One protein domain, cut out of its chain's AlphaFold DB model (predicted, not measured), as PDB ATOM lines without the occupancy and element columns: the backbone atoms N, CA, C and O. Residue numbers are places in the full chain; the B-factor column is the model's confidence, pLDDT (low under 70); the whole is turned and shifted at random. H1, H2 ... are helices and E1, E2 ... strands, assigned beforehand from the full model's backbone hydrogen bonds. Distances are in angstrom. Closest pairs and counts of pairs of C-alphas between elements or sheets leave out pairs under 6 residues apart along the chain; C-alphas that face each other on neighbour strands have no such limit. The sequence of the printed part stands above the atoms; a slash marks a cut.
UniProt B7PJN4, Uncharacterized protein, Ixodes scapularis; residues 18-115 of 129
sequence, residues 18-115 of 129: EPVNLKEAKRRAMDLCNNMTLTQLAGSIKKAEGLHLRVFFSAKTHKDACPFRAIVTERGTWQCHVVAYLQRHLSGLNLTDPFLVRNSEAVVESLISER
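This is residues 18 to 115 of the 129 residues of an uncharacterized protein of Ixodes scapularis (UniProt B7PJN4). Three helices, H1, H2 and H3, make a small cluster; a thin hairpin, E1 and E2, reaches away from it, and a free tail ends in H4. You have 98 residues with four named helices and two named strands, ordered H1 H2 E1 E2 H3 H4, mixed in class, the sheet antiparallel. The whole is extended, radius of gyration of the C-alphas 20.0 A, spans 53 by 44 by 28 A.

Find C-alpha 22 at (32.196, -4.930, 28.794); H1 runs 19.9 A to residue 35. Next come H2, residues 39 to 47, E1, 54 to 59, E2, 68 to 73, and H3, 78 to 90. H4, residues 104 to 113, ends at C-alpha 113, (34.215, -48.166, 7.683).

H1 and H2, a hairpin, touch, closest C-alphas Met 30 and Ala 42, 5.0 A, tilt a shallow 17 degrees, opposite ways. H2 touches H3, closest C-alphas Ile 45 and Trp 78, 4.7 A. In hairpin E1 and E2, N 56 and O 71 are within hydrogen-bond range, 2.9 A. H3 and H4 are apart. Every O i to N i+4 pair is within range in H1, H2 and H4, 8 of 9 in H3.

The farthest C-alphas, Lys 47 and Arg 115, are 56.0 A apart. The printed part has no cut; the link H3 to H4 is long. Residues 18 to 19 and 114 to 115 have pLDDT under 70.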
ATOM      1  N   GLU A  18      23.168 -12.786  29.458       68.00
ATOM      2  CA  GLU A  18      23.646 -12.108  30.650       68.00
ATOM      3  C   GLU A  18      24.100 -10.700  30.246       68.00
ATOM      4  O   GLU A  18      24.856 -10.555  29.277       68.00
ATOM      5  N   PRO A  19      23.641  -9.639  30.927       69.75
ATOM      6  CA  PRO A  19      24.115  -8.292  30.656       69.75
ATOM      7  C   PRO A  19      25.583  -8.183  31.082       69.75
ATOM      8  O   PRO A  19      25.910  -7.867  32.226       69.75
ATOM      9  N   VAL A  20      26.496  -8.457  30.151       79.19
ATOM     10  CA  VAL A  20      27.933  -8.349  30.398       79.19
ATOM     11  C   VAL A  20      28.337  -6.881  30.354       79.19
ATOM     12  O   VAL A  20      28.293  -6.224  29.312       79.19
ATOM     13  N   ASN A  21      28.809  -6.360  31.484       89.75
ATOM     14  CA  ASN A  21      29.482  -5.069  31.503       89.75
ATOM     15  C   ASN A  21      30.868  -5.214  30.851       89.75
ATOM     16  O   ASN A  21      31.818  -5.709  31.453       89.75
ATOM     17  N   LEU A  22      30.986  -4.766  29.604       90.00
ATOM     18  CA  LEU A  22      32.196  -4.930  28.794       90.00
ATOM     19  C   LEU A  22      33.427  -4.219  29.375       90.00
ATOM     20  O   LEU A  22      34.551  -4.698  29.221       90.00
ATOM     21  N   LYS A  23      33.233  -3.079  30.052       92.12
ATOM     22  CA  LYS A  23      34.330  -2.363  30.723       92.12
ATOM     23  C   LYS A  23      34.844  -3.170  31.905       92.12
ATOM     24  O   LYS A  23      36.052  -3.281  32.094       92.12
ATOM     25  N   GLU A  24      33.922  -3.758  32.659       93.31
ATOM     26  CA  GLU A  24      34.249  -4.640  33.770       93.31
ATOM     27  C   GLU A  24      34.951  -5.914  33.294       93.31
ATOM     28  O   GLU A  24      35.964  -6.301  33.866       93.31
ATOM     29  N   ALA A  25      34.484  -6.523  32.202       92.50
ATOM     30  CA  ALA A  25      35.140  -7.680  31.595       92.50
ATOM     31  C   ALA A  25      36.583  -7.359  31.167       92.50
ATOM     32  O   ALA A  25      37.505  -8.102  31.502       92.50
ATOM     33  N   LYS A  26      36.801  -6.208  30.512       94.25
ATOM     34  CA  LYS A  26      38.146  -5.720  30.169       94.25
ATOM     35  C   LYS A  26      39.010  -5.518  31.418       94.25
ATOM     36  O   LYS A  26      40.172  -5.912  31.419       94.25
ATOM     37  N   ARG A  27      38.456  -4.915  32.478       95.19
ATOM     38  CA  ARG A  27      39.157  -4.717  33.758       95.19
ATOM     39  C   ARG A  27      39.597  -6.048  34.359       95.19
ATOM     40  O   ARG A  27      40.785  -6.226  34.590       95.19
ATOM     41  N   ARG A  28      38.679  -7.005  34.496       95.00
ATOM     42  CA  ARG A  28      38.978  -8.346  35.019       95.00
ATOM     43  C   ARG A  28      40.041  -9.066  34.195       95.00
ATOM     44  O   ARG A  28      40.912  -9.709  34.767       95.00
ATOM     45  N   ALA A  29      40.001  -8.936  32.869       93.81
ATOM     46  CA  ALA A  29      41.028  -9.504  32.003       93.81
ATOM     47  C   ALA A  29      42.413  -8.875  32.250       93.81
ATOM     48  O   ALA A  29      43.405  -9.599  32.318       93.81
ATOM     49  N   MET A  30      42.491  -7.549  32.431       96.19
ATOM     50  CA  MET A  30      43.742  -6.880  32.817       96.19
ATOM     51  C   MET A  30      44.234  -7.346  34.187       96.19
ATOM     52  O   MET A  30      45.414  -7.656  34.321       96.19
ATOM     53  N   ASP A  31      43.347  -7.414  35.181       96.69
ATOM     54  CA  ASP A  31      43.688  -7.828  36.545       96.69
ATOM     55  C   ASP A  31      44.217  -9.263  36.560       96.69
ATOM     56  O   ASP A  31      45.263  -9.534  37.145       96.69
ATOM     57  N   LEU A  32      43.566 -10.168  35.825       96.12
ATOM     58  CA  LEU A  32      44.030 -11.538  35.642       96.12
ATOM     59  C   LEU A  32      45.432 -11.578  35.016       96.12
ATOM     60  O   LEU A  32      46.310 -12.278  35.518       96.12
ATOM     61  N   CYS A  33      45.673 -10.798  33.958       96.38
ATOM     62  CA  CYS A  33      46.994 -10.716  33.332       96.38
ATOM     63  C   CYS A  33      48.053 -10.178  34.304       96.38
ATOM     64  O   CYS A  33      49.155 -10.717  34.353       96.38
ATOM     65  N   ASN A  34      47.727  -9.158  35.100       95.62
ATOM     66  CA  ASN A  34      48.637  -8.607  36.106       95.62
ATOM     67  C   ASN A  34      48.956  -9.625  37.207       95.62
ATOM     68  O   ASN A  34      50.121  -9.783  37.556       95.62
ATOM     69  N   ASN A  35      47.954 -10.364  37.689       96.88
ATOM     70  CA  ASN A  35      48.132 -11.417  38.694       96.88
ATOM     71  C   ASN A  35      49.034 -12.550  38.187       96.88
ATOM     72  O   ASN A  35      49.797 -13.128  38.954       96.88
ATOM     73  N   MET A  36      48.988 -12.838  36.886       95.00
ATOM     74  CA  MET A  36      49.877 -13.804  36.229       95.00
ATOM     75  C   MET A  36      51.207 -13.187  35.766       95.00
ATOM     76  O   MET A  36      51.974 -13.832  35.058       95.00
ATOM     77  N   THR A  37      51.506 -11.941  36.150       95.50
ATOM     78  CA  THR A  37      52.731 -11.212  35.769       95.50
ATOM     79  C   THR A  37      52.888 -11.015  34.246       95.50
ATOM     80  O   THR A  37      53.972 -10.740  33.734       95.50
ATOM     81  N   LEU A  38      51.789 -11.072  33.486       96.00
ATOM     82  CA  LEU A  38      51.733 -10.824  32.039       96.00
ATOM     83  C   LEU A  38      51.634  -9.319  31.740       96.00
ATOM     84  O   LEU A  38      50.709  -8.847  31.077       96.00
ATOM     85  N   THR A  39      52.597  -8.546  32.238       94.38
ATOM     86  CA  THR A  39      52.575  -7.070  32.226       94.38
ATOM     87  C   THR A  39      52.503  -6.477  30.818       94.38
ATOM     88  O   THR A  39      51.790  -5.497  30.591       94.38
ATOM     89  N   GLN A  40      53.174  -7.093  29.841       94.88
ATOM     90  CA  GLN A  40      53.094  -6.677  28.436       94.88
ATOM     91  C   GLN A  40      51.691  -6.878  27.856       94.88
ATOM     92  O   GLN A  40      51.161  -5.982  27.197       94.88
ATOM     93  N   LEU A  41      51.067  -8.028  28.130       95.81
ATOM     94  CA  LEU A  41      49.717  -8.331  27.663       95.81
ATOM     95  C   LEU A  41      48.696  -7.389  28.310       95.81
ATOM     96  O   LEU A  41      47.881  -6.797  27.605       95.81
ATOM     97  N   ALA A  42      48.798  -7.171  29.623       96.31
ATOM     98  CA  ALA A  42      47.975  -6.202  30.341       96.31
ATOM     99  C   ALA A  42      48.123  -4.783  29.758       96.31
ATOM    100  O   ALA A  42      47.130  -4.075  29.578       96.31
ATOM    101  N   GLY A  43      49.345  -4.382  29.390       95.94
ATOM    102  CA  GLY A  43      49.622  -3.117  28.708       95.94
ATOM    103  C   GLY A  43      48.920  -2.994  27.351       95.94
ATOM    104  O   GLY A  43      48.323  -1.954  27.064       95.94
ATOM    105  N   SER A  44      48.944  -4.050  26.537       95.31
ATOM    106  CA  SER A  44      48.244  -4.098  25.245       95.31
ATOM    107  C   SER A  44      46.722  -4.057  25.411       95.31
ATOM    108  O   SER A  44      46.057  -3.252  24.760       95.31
ATOM    109  N   ILE A  45      46.169  -4.834  26.350       95.06
ATOM    110  CA  ILE A  45      44.739  -4.806  26.704       95.06
ATOM    111  C   ILE A  45      44.332  -3.390  27.123       95.06
ATOM    112  O   ILE A  45      43.328  -2.870  26.635       95.06
ATOM    113  N   LYS A  46      45.114  -2.725  27.983       94.69
ATOM    114  CA  LYS A  46      44.825  -1.362  28.450       94.69
ATOM    115  C   LYS A  46      44.706  -0.376  27.287       94.69
ATOM    116  O   LYS A  46      43.725   0.366  27.244       94.69
ATOM    117  N   LYS A  47      45.661  -0.411  26.350       94.56
ATOM    118  CA  LYS A  47      45.733   0.479  25.176       94.56
ATOM    119  C   LYS A  47      44.632   0.239  24.139       94.56
ATOM    120  O   LYS A  47      44.336   1.151  23.378       94.56
ATOM    121  N   ALA A  48      44.029  -0.948  24.098       93.06
ATOM    122  CA  ALA A  48      42.974  -1.251  23.135       93.06
ATOM    123  C   ALA A  48      41.722  -0.382  23.359       93.06
ATOM    124  O   ALA A  48      41.161  -0.346  24.457       93.06
ATOM    125  N   GLU A  49      41.257   0.292  22.311       88.75
ATOM    126  CA  GLU A  49      40.095   1.190  22.366       88.75
ATOM    127  C   GLU A  49      38.763   0.431  22.249       88.75
ATOM    128  O   GLU A  49      37.747   0.835  22.817       88.75
ATOM    129  N   GLY A  50      38.761  -0.701  21.542       88.50
ATOM    130  CA  GLY A  50      37.581  -1.528  21.329       88.50
ATOM    131  C   GLY A  50      37.228  -2.374  22.554       88.50
ATOM    132  O   GLY A  50      38.056  -3.117  23.079       88.50
ATOM    133  N   LEU A  51      35.968  -2.295  22.987       87.62
ATOM    134  CA  LEU A  51      35.431  -3.106  24.090       87.62
ATOM    135  C   LEU A  51      34.759  -4.406  23.625       87.62
ATOM    136  O   LEU A  51      34.665  -5.360  24.398       87.62
ATOM    137  N   HIS A  52      34.275  -4.432  22.386       84.81
ATOM    138  CA  HIS A  52      33.519  -5.534  21.798       84.81
ATOM    139  C   HIS A  52      33.797  -5.632  20.300       84.81
ATOM    140  O   HIS A  52      34.309  -4.690  19.688       84.81
ATOM    141  N   LEU A  53      33.426  -6.777  19.732       86.81
ATOM    142  CA  LEU A  53      33.468  -7.026  18.298       86.81
ATOM    143  C   LEU A  53      32.622  -5.993  17.554       86.81
ATOM    144  O   LEU A  53      31.503  -5.684  17.962       86.81
ATOM    145  N   ARG A  54      33.145  -5.481  16.445       83.56
ATOM    146  CA  ARG A  54      32.417  -4.555  15.580       83.56
ATOM    147  C   ARG A  54      31.819  -5.324  14.418       83.56
ATOM    148  O   ARG A  54      32.529  -6.071  13.748       83.56
ATOM    149  N   VAL A  55      30.540  -5.094  14.156       82.19
ATOM    150  CA  VAL A  55      29.879  -5.580  12.945       82.19
ATOM    151  C   VAL A  55      29.872  -4.453  11.920       82.19
ATOM    152  O   VAL A  55      29.497  -3.326  12.238       82.19
ATOM    153  N   PHE A  56      30.302  -4.741  10.699       85.44
ATOM    154  CA  PHE A  56      30.116  -3.863   9.550       85.44
ATOM    155  C   PHE A  56      29.606  -4.670   8.363       85.44
ATOM    156  O   PHE A  56      29.796  -5.881   8.297       85.44
ATOM    157  N   PHE A  57      28.942  -4.003   7.428       85.06
ATOM    158  CA  PHE A  57      28.346  -4.663   6.274       85.06
ATOM    159  C   PHE A  57      29.141  -4.338   5.018       85.06
ATOM    160  O   PHE A  57      29.566  -3.204   4.811       85.06
ATOM    161  N   SER A  58      29.342  -5.345   4.177       87.00
ATOM    162  CA  SER A  58      29.950  -5.189   2.859       87.00
ATOM    163  C   SER A  58      29.069  -5.866   1.822       87.00
ATOM    164  O   SER A  58      28.592  -6.978   2.045       87.00
ATOM    165  N   ALA A  59      28.824  -5.192   0.705       88.75
ATOM    166  CA  ALA A  59      28.005  -5.741  -0.363       88.75
ATOM    167  C   ALA A  59      28.833  -6.715  -1.217       88.75
ATOM    168  O   ALA A  59      29.959  -6.407  -1.617       88.75
ATOM    169  N   LYS A  60      28.296  -7.907  -1.497       87.25
ATOM    170  CA  LYS A  60      28.935  -8.872  -2.405       87.25
ATOM    171  C   LYS A  60      28.679  -8.444  -3.848       87.25
ATOM    172  O   LYS A  60      27.723  -8.891  -4.469       87.25
ATOM    173  N   THR A  61      29.572  -7.623  -4.393       87.56
ATOM    174  CA  THR A  61      29.460  -7.067  -5.756       87.56
ATOM    175  C   THR A  61      29.556  -8.101  -6.882       87.56
ATOM    176  O   THR A  61      29.244  -7.784  -8.021       87.56
ATOM    177  N   HIS A  62      29.972  -9.336  -6.577       85.62
ATOM    178  CA  HIS A  62      30.076 -10.442  -7.536       85.62
ATOM    179  C   HIS A  62      28.809 -11.314  -7.624       85.62
ATOM    180  O   HIS A  62      28.826 -12.317  -8.332       85.62
ATOM    181  N   LYS A  63      27.748 -11.004  -6.866       81.94
ATOM    182  CA  LYS A  63      26.471 -11.729  -6.906       81.94
ATOM    183  C   LYS A  63      25.352 -10.801  -7.362       81.94
ATOM    184  O   LYS A  63      25.293  -9.648  -6.929       81.94
ATOM    185  N   ASP A  64      24.435 -11.340  -8.156       78.12
ATOM    186  CA  ASP A  64      23.195 -10.653  -8.507       78.12
ATOM    187  C   ASP A  64      22.422 -10.260  -7.238       78.12
ATOM    188  O   ASP A  64      22.507 -10.925  -6.203       78.12
ATOM    189  N   ALA A  65      21.728  -9.123  -7.298       81.75
ATOM    190  CA  ALA A  65      21.106  -8.437  -6.158       81.75
ATOM    191  C   ALA A  65      22.067  -7.873  -5.084       81.75
ATOM    192  O   ALA A  65      21.594  -7.263  -4.127       81.75
ATOM    193  N   CYS A  66      23.393  -7.997  -5.253       79.62
ATOM    194  CA  CYS A  66      24.422  -7.377  -4.405       79.62
ATOM    195  C   CYS A  66      24.163  -7.553  -2.887       79.62
ATOM    196  O   CYS A  66      24.070  -6.569  -2.146       79.62
ATOM    197  N   PRO A  67      24.008  -8.799  -2.397       85.38
ATOM    198  CA  PRO A  67      23.574  -9.046  -1.029       85.38
ATOM    199  C   PRO A  67      24.589  -8.513  -0.013       85.38
ATOM    200  O   PRO A  67      25.808  -8.661  -0.179       85.38
ATOM    201  N   PHE A  68      24.082  -7.926   1.072       83.44
ATOM    202  CA  PHE A  68      24.910  -7.504   2.196       83.44
ATOM    203  C   PHE A  68      25.449  -8.717   2.951       83.44
ATOM    204  O   PHE A  68      24.713  -9.624   3.328       83.44
ATOM    205  N   ARG A  69      26.753  -8.712   3.214       83.75
ATOM    206  CA  ARG A  69      27.429  -9.642   4.114       83.75
ATOM    207  C   ARG A  69      27.756  -8.914   5.407       83.75
ATOM    208  O   ARG A  69      28.465  -7.907   5.372       83.75
ATOM    209  N   ALA A  70      27.298  -9.446   6.535       86.69
ATOM    210  CA  ALA A  70      27.808  -9.036   7.835       86.69
ATOM    211  C   ALA A  70      29.258  -9.517   7.990       86.69
ATOM    212  O   ALA A  70      29.580 -10.683   7.749       86.69
ATOM    213  N   ILE A  71      30.145  -8.611   8.378       84.00
ATOM    214  CA  ILE A  71      31.536  -8.895   8.706       84.00
ATOM    215  C   ILE A  71      31.738  -8.503  10.161       84.00
ATOM    216  O   ILE A  71      31.532  -7.354  10.550       84.00
ATOM    217  N   VAL A  72      32.144  -9.478  10.964       86.75
ATOM    218  CA  VAL A  72      32.495  -9.276  12.367       86.75
ATOM    219  C   VAL A  72      34.006  -9.116  12.449       86.75
ATOM    220  O   VAL A  72      34.751  -9.935  11.915       86.75
ATOM    221  N   THR A  73      34.476  -8.054  13.095       84.44
ATOM    222  CA  THR A  73      35.903  -7.823  13.316       84.44
ATOM    223  C   THR A  73      36.207  -7.593  14.786       84.44
ATOM    224  O   THR A  73      35.515  -6.854  15.487       84.44
ATOM    225  N   GLU A  74      37.293  -8.206  15.236       88.31
ATOM    226  CA  GLU A  74      37.904  -7.969  16.543       88.31
ATOM    227  C   GLU A  74      39.017  -6.910  16.492       88.31
ATOM    228  O   GLU A  74      39.709  -6.671  17.485       88.31
ATOM    229  N   ARG A  75      39.237  -6.266  15.337       87.31
ATOM    230  CA  ARG A  75      40.347  -5.326  15.158       87.31
ATOM    231  C   ARG A  75      40.229  -4.152  16.133       87.31
ATOM    232  O   ARG A  75      39.205  -3.479  16.196       87.31
ATOM    233  N   GLY A  76      41.315  -3.899  16.863       88.44
ATOM    234  CA  GLY A  76      41.396  -2.831  17.864       88.44
ATOM    235  C   GLY A  76      40.687  -3.146  19.184       88.44
ATOM    236  O   GLY A  76      40.626  -2.277  20.052       88.44
ATOM    237  N   THR A  77      40.149  -4.358  19.345       94.25
ATOM    238  CA  THR A  77      39.534  -4.804  20.597       94.25
ATOM    239  C   THR A  77      40.570  -5.383  21.551       94.25
ATOM    240  O   THR A  77      41.639  -5.820  21.136       94.25
ATOM    241  N   TRP A  78      40.281  -5.398  22.850       94.12
ATOM    242  CA  TRP A  78      41.201  -6.004  23.814       94.12
ATOM    243  C   TRP A  78      41.247  -7.537  23.708       94.12
ATOM    244  O   TRP A  78      42.272  -8.141  24.031       94.12
ATOM    245  N   GLN A  79      40.163  -8.154  23.229       93.00
ATOM    246  CA  GLN A  79      40.045  -9.596  23.033       93.00
ATOM    247  C   GLN A  79      41.092 -10.112  22.047       93.00
ATOM    248  O   GLN A  79      41.689 -11.152  22.312       93.00
ATOM    249  N   CYS A  80      41.395  -9.366  20.977       93.88
ATOM    250  CA  CYS A  80      42.358  -9.822  19.971       93.88
ATOM    251  C   CYS A  80      43.767 -10.024  20.554       93.88
ATOM    252  O   CYS A  80      44.478 -10.943  20.159       93.88
ATOM    253  N   HIS A  81      44.164  -9.218  21.547       94.62
ATOM    254  CA  HIS A  81      45.449  -9.378  22.230       94.62
ATOM    255  C   HIS A  81      45.488 -10.646  23.085       94.62
ATOM    256  O   HIS A  81      46.502 -11.344  23.099       94.62
ATOM    257  N   VAL A  82      44.387 -10.956  23.773       93.38
ATOM    258  CA  VAL A  82      44.259 -12.179  24.576       93.38
ATOM    259  C   VAL A  82      44.242 -13.408  23.671       93.38
ATOM    260  O   VAL A  82      44.981 -14.355  23.922       93.38
ATOM    261  N   VAL A  83      43.464 -13.376  22.587       92.19
ATOM    262  CA  VAL A  83      43.383 -14.465  21.603       92.19
ATOM    263  C   VAL A  83      44.743 -14.724  20.967       92.19
ATOM    264  O   VAL A  83      45.181 -15.869  20.950       92.19
ATOM    265  N   ALA A  84      45.450 -13.686  20.515       93.38
ATOM    266  CA  ALA A  84      46.772 -13.840  19.912       93.38
ATOM    267  C   ALA A  84      47.796 -14.427  20.897       93.38
ATOM    268  O   ALA A  84      48.598 -15.285  20.524       93.38
ATOM    269  N   TYR A  85      47.759 -13.996  22.163       94.50
ATOM    270  CA  TYR A  85      48.594 -14.571  23.215       94.50
ATOM    271  C   TYR A  85      48.290 -16.061  23.409       94.50
ATOM    272  O   TYR A  85      49.200 -16.884  23.343       94.50
ATOM    273  N   LEU A  86      47.015 -16.421  23.577       93.38
ATOM    274  CA  LEU A  86      46.599 -17.812  23.751       93.38
ATOM    275  C   LEU A  86      46.961 -18.663  22.535       93.38
ATOM    276  O   LEU A  86      47.581 -19.704  22.701       93.38
ATOM    277  N   GLN A  87      46.654 -18.207  21.321       91.81
ATOM    278  CA  GLN A  87      46.993 -18.914  20.086       91.81
ATOM    279  C   GLN A  87      48.487 -19.194  19.975       91.81
ATOM    280  O   GLN A  87      48.846 -20.294  19.582       91.81
ATOM    281  N   ARG A  88      49.360 -18.254  20.354       92.44
ATOM    282  CA  ARG A  88      50.814 -18.480  20.344       92.44
ATOM    283  C   ARG A  88      51.233 -19.640  21.249       92.44
ATOM    284  O   ARG A  88      52.179 -20.350  20.922       92.44
ATOM    285  N   HIS A  89      50.581 -19.798  22.395       90.25
ATOM    286  CA  HIS A  89      50.893 -20.870  23.337       90.25
ATOM    287  C   HIS A  89      50.203 -22.186  22.960       90.25
ATOM    288  O   HIS A  89      50.807 -23.249  23.074       90.25
ATOM    289  N   LEU A  90      48.969 -22.113  22.462       88.75
ATOM    290  CA  LEU A  90      48.183 -23.269  22.044       88.75
ATOM    291  C   LEU A  90      48.669 -23.860  20.716       88.75
ATOM    292  O   LEU A  90      48.569 -25.065  20.532       88.75
ATOM    293  N   SER A  91      49.233 -23.059  19.808       86.56
ATOM    294  CA  SER A  91      49.732 -23.544  18.513       86.56
ATOM    295  C   SER A  91      50.940 -24.472  18.635       86.56
ATOM    296  O   SER A  91      51.195 -25.260  17.731       86.56
ATOM    297  N   GLY A  92      51.677 -24.390  19.745       83.38
ATOM    298  CA  GLY A  92      52.765 -25.315  20.057       83.38
ATOM    299  C   GLY A  92      52.295 -26.642  20.656       83.38
ATOM    300  O   GLY A  92      53.106 -27.553  20.816       83.38
ATOM    301  N   LEU A  93      51.011 -26.770  21.010       84.44
ATOM    302  CA  LEU A  93      50.463 -28.008  21.545       84.44
ATOM    303  C   LEU A  93      50.086 -28.939  20.392       84.44
ATOM    304  O   LEU A  93      49.173 -28.658  19.618       84.44
ATOM    305  N   ASN A  94      50.748 -30.092  20.324       77.94
ATOM    306  CA  ASN A  94      50.294 -31.208  19.500       77.94
ATOM    307  C   ASN A  94      49.102 -31.879  20.187       77.94
ATOM    308  O   ASN A  94      49.242 -32.898  20.864       77.94
ATOM    309  N   LEU A  95      47.926 -31.275  20.047       75.44
ATOM    310  CA  LEU A  95      46.681 -31.877  20.499       75.44
ATOM    311  C   LEU A  95      46.315 -33.005  19.534       75.44
ATOM    312  O   LEU A  95      45.948 -32.770  18.385       75.44
ATOM    313  N   THR A  96      46.437 -34.246  20.003       77.69
ATOM    314  CA  THR A  96      45.764 -35.376  19.361       77.69
ATOM    315  C   THR A  96      44.313 -35.326  19.810       77.69
ATOM    316  O   THR A  96      43.976 -35.825  20.879       77.69
ATOM    317  N   ASP A  97      43.480 -34.631  19.046       71.69
ATOM    318  CA  ASP A  97      42.043 -34.611  19.287       71.69
ATOM    319  C   ASP A  97      41.407 -35.789  18.526       71.69
ATOM    320  O   ASP A  97      41.355 -35.756  17.293       71.69
ATOM    321  N   PRO A  98      40.957 -36.847  19.230       71.19
ATOM    322  CA  PRO A  98      40.349 -38.015  18.599       71.19
ATOM    323  C   PRO A  98      38.990 -37.700  17.958       71.19
ATOM    324  O   PRO A  98      38.470 -38.522  17.210       71.19
ATOM    325  N   PHE A  99      38.424 -36.522  18.229       71.94
ATOM    326  CA  PHE A  99      37.170 -36.041  17.658       71.94
ATOM    327  C   PHE A  99      37.383 -34.930  16.621       71.94
ATOM    328  O   PHE A  99      36.406 -34.424  16.064       71.94
ATOM    329  N   LEU A 100      38.634 -34.552  16.322       74.44
ATOM    330  CA  LEU A 100      38.930 -33.558  15.296       74.44
ATOM    331  C   LEU A 100      38.663 -34.135  13.909       74.44
ATOM    332  O   LEU A 100      39.498 -34.790  13.284       74.44
ATOM    333  N   VAL A 101      37.496 -33.792  13.397       77.25
ATOM    334  CA  VAL A 101      37.104 -34.025  12.017       77.25
ATOM    335  C   VAL A 101      37.700 -32.917  11.147       77.25
ATOM    336  O   VAL A 101      37.288 -31.761  11.227       77.25
ATOM    337  N   ARG A 102      38.685 -33.255  10.306       73.38
ATOM    338  CA  ARG A 102      39.351 -32.272   9.425       73.38
ATOM    339  C   ARG A 102      38.449 -31.757   8.307       73.38
ATOM    340  O   ARG A 102      38.586 -30.612   7.891       73.38
ATOM    341  N   ASN A 103      37.561 -32.608   7.809       78.38
ATOM    342  CA  ASN A 103      36.569 -32.293   6.794       78.38
ATOM    343  C   ASN A 103      35.401 -33.286   6.892       78.38
ATOM    344  O   ASN A 103      35.489 -34.301   7.582       78.38
ATOM    345  N   SER A 104      34.305 -32.996   6.196       77.31
ATOM    346  CA  SER A 104      33.134 -33.878   6.161       77.31
ATOM    347  C   SER A 104      33.448 -35.269   5.602       77.31
ATOM    348  O   SER A 104      32.852 -36.242   6.050       77.31
ATOM    349  N   GLU A 105      34.408 -35.386   4.680       79.69
ATOM    350  CA  GLU A 105      34.824 -36.666   4.090       79.69
ATOM    351  C   GLU A 105      35.355 -37.639   5.149       79.69
ATOM    352  O   GLU A 105      34.969 -38.802   5.141       79.69
ATOM    353  N   ALA A 106      36.136 -37.160   6.123       79.12
ATOM    354  CA  ALA A 106      36.646 -37.988   7.217       79.12
ATOM    355  C   ALA A 106      35.521 -38.610   8.067       79.12
ATOM    356  O   ALA A 106      35.670 -39.717   8.580       79.12
ATOM    357  N   VAL A 107      34.380 -37.922   8.197       77.19
ATOM    358  CA  VAL A 107      33.180 -38.463   8.864       77.19
ATOM    359  C   VAL A 107      32.494 -39.498   7.987       77.19
ATOM    360  O   VAL A 107      32.039 -40.526   8.471       77.19
ATOM    361  N   VAL A 108      32.401 -39.233   6.686       77.31
ATOM    362  CA  VAL A 108      31.791 -40.171   5.741       77.31
ATOM    363  C   VAL A 108      32.591 -41.476   5.710       77.31
ATOM    364  O   VAL A 108      32.008 -42.553   5.800       77.31
ATOM    365  N   GLU A 109      33.920 -41.398   5.670       79.88
ATOM    366  CA  GLU A 109      34.806 -42.563   5.713       79.88
ATOM    367  C   GLU A 109      34.700 -43.343   7.030       79.88
ATOM    368  O   GLU A 109      34.637 -44.578   7.005       79.88
ATOM    369  N   SER A 110      34.623 -42.667   8.183       75.88
ATOM    370  CA  SER A 110      34.435 -43.348   9.473       75.88
ATOM    371  C   SER A 110      33.070 -44.038   9.557       75.88
ATOM    372  O   SER A 110      32.988 -45.207   9.933       75.88
ATOM    373  N   LEU A 111      32.004 -43.381   9.092       74.81
ATOM    374  CA  LEU A 111      30.654 -43.949   9.068       74.81
ATOM    375  C   LEU A 111      30.538 -45.160   8.127       74.81
ATOM    376  O   LEU A 111      29.824 -46.117   8.433       74.81
ATOM    377  N   ILE A 112      31.243 -45.142   6.992       76.69
ATOM    378  CA  ILE A 112      31.285 -46.268   6.047       76.69
ATOM    379  C   ILE A 112      32.114 -47.430   6.614       76.69
ATOM    380  O   ILE A 112      31.702 -48.589   6.515       76.69
ATOM    381  N   SER A 113      33.278 -47.140   7.203       74.25
ATOM    382  CA  SER A 113      34.215 -48.166   7.683       74.25
ATOM    383  C   SER A 113      33.725 -48.911   8.927       74.25
ATOM    384  O   SER A 113      33.937 -50.121   9.030       74.25
ATOM    385  N   GLU A 114      32.993 -48.251   9.827       69.62
ATOM    386  CA  GLU A 114      32.485 -48.849  11.073       69.62
ATOM    387  C   GLU A 114      31.213 -49.703  10.893       69.62
ATOM    388  O   GLU A 114      30.652 -50.202  11.867       69.62
ATOM    389  N   ARG A 115      30.771 -49.952   9.648       61.78
ATOM    390  CA  ARG A 115      29.584 -50.772   9.325       61.78
ATOM    391  C   ARG A 115      28.354 -50.394  10.163       61.78
ATOM    392  O   ARG A 115      27.642 -51.277  10.657       61.78
TER     393      ARG A 115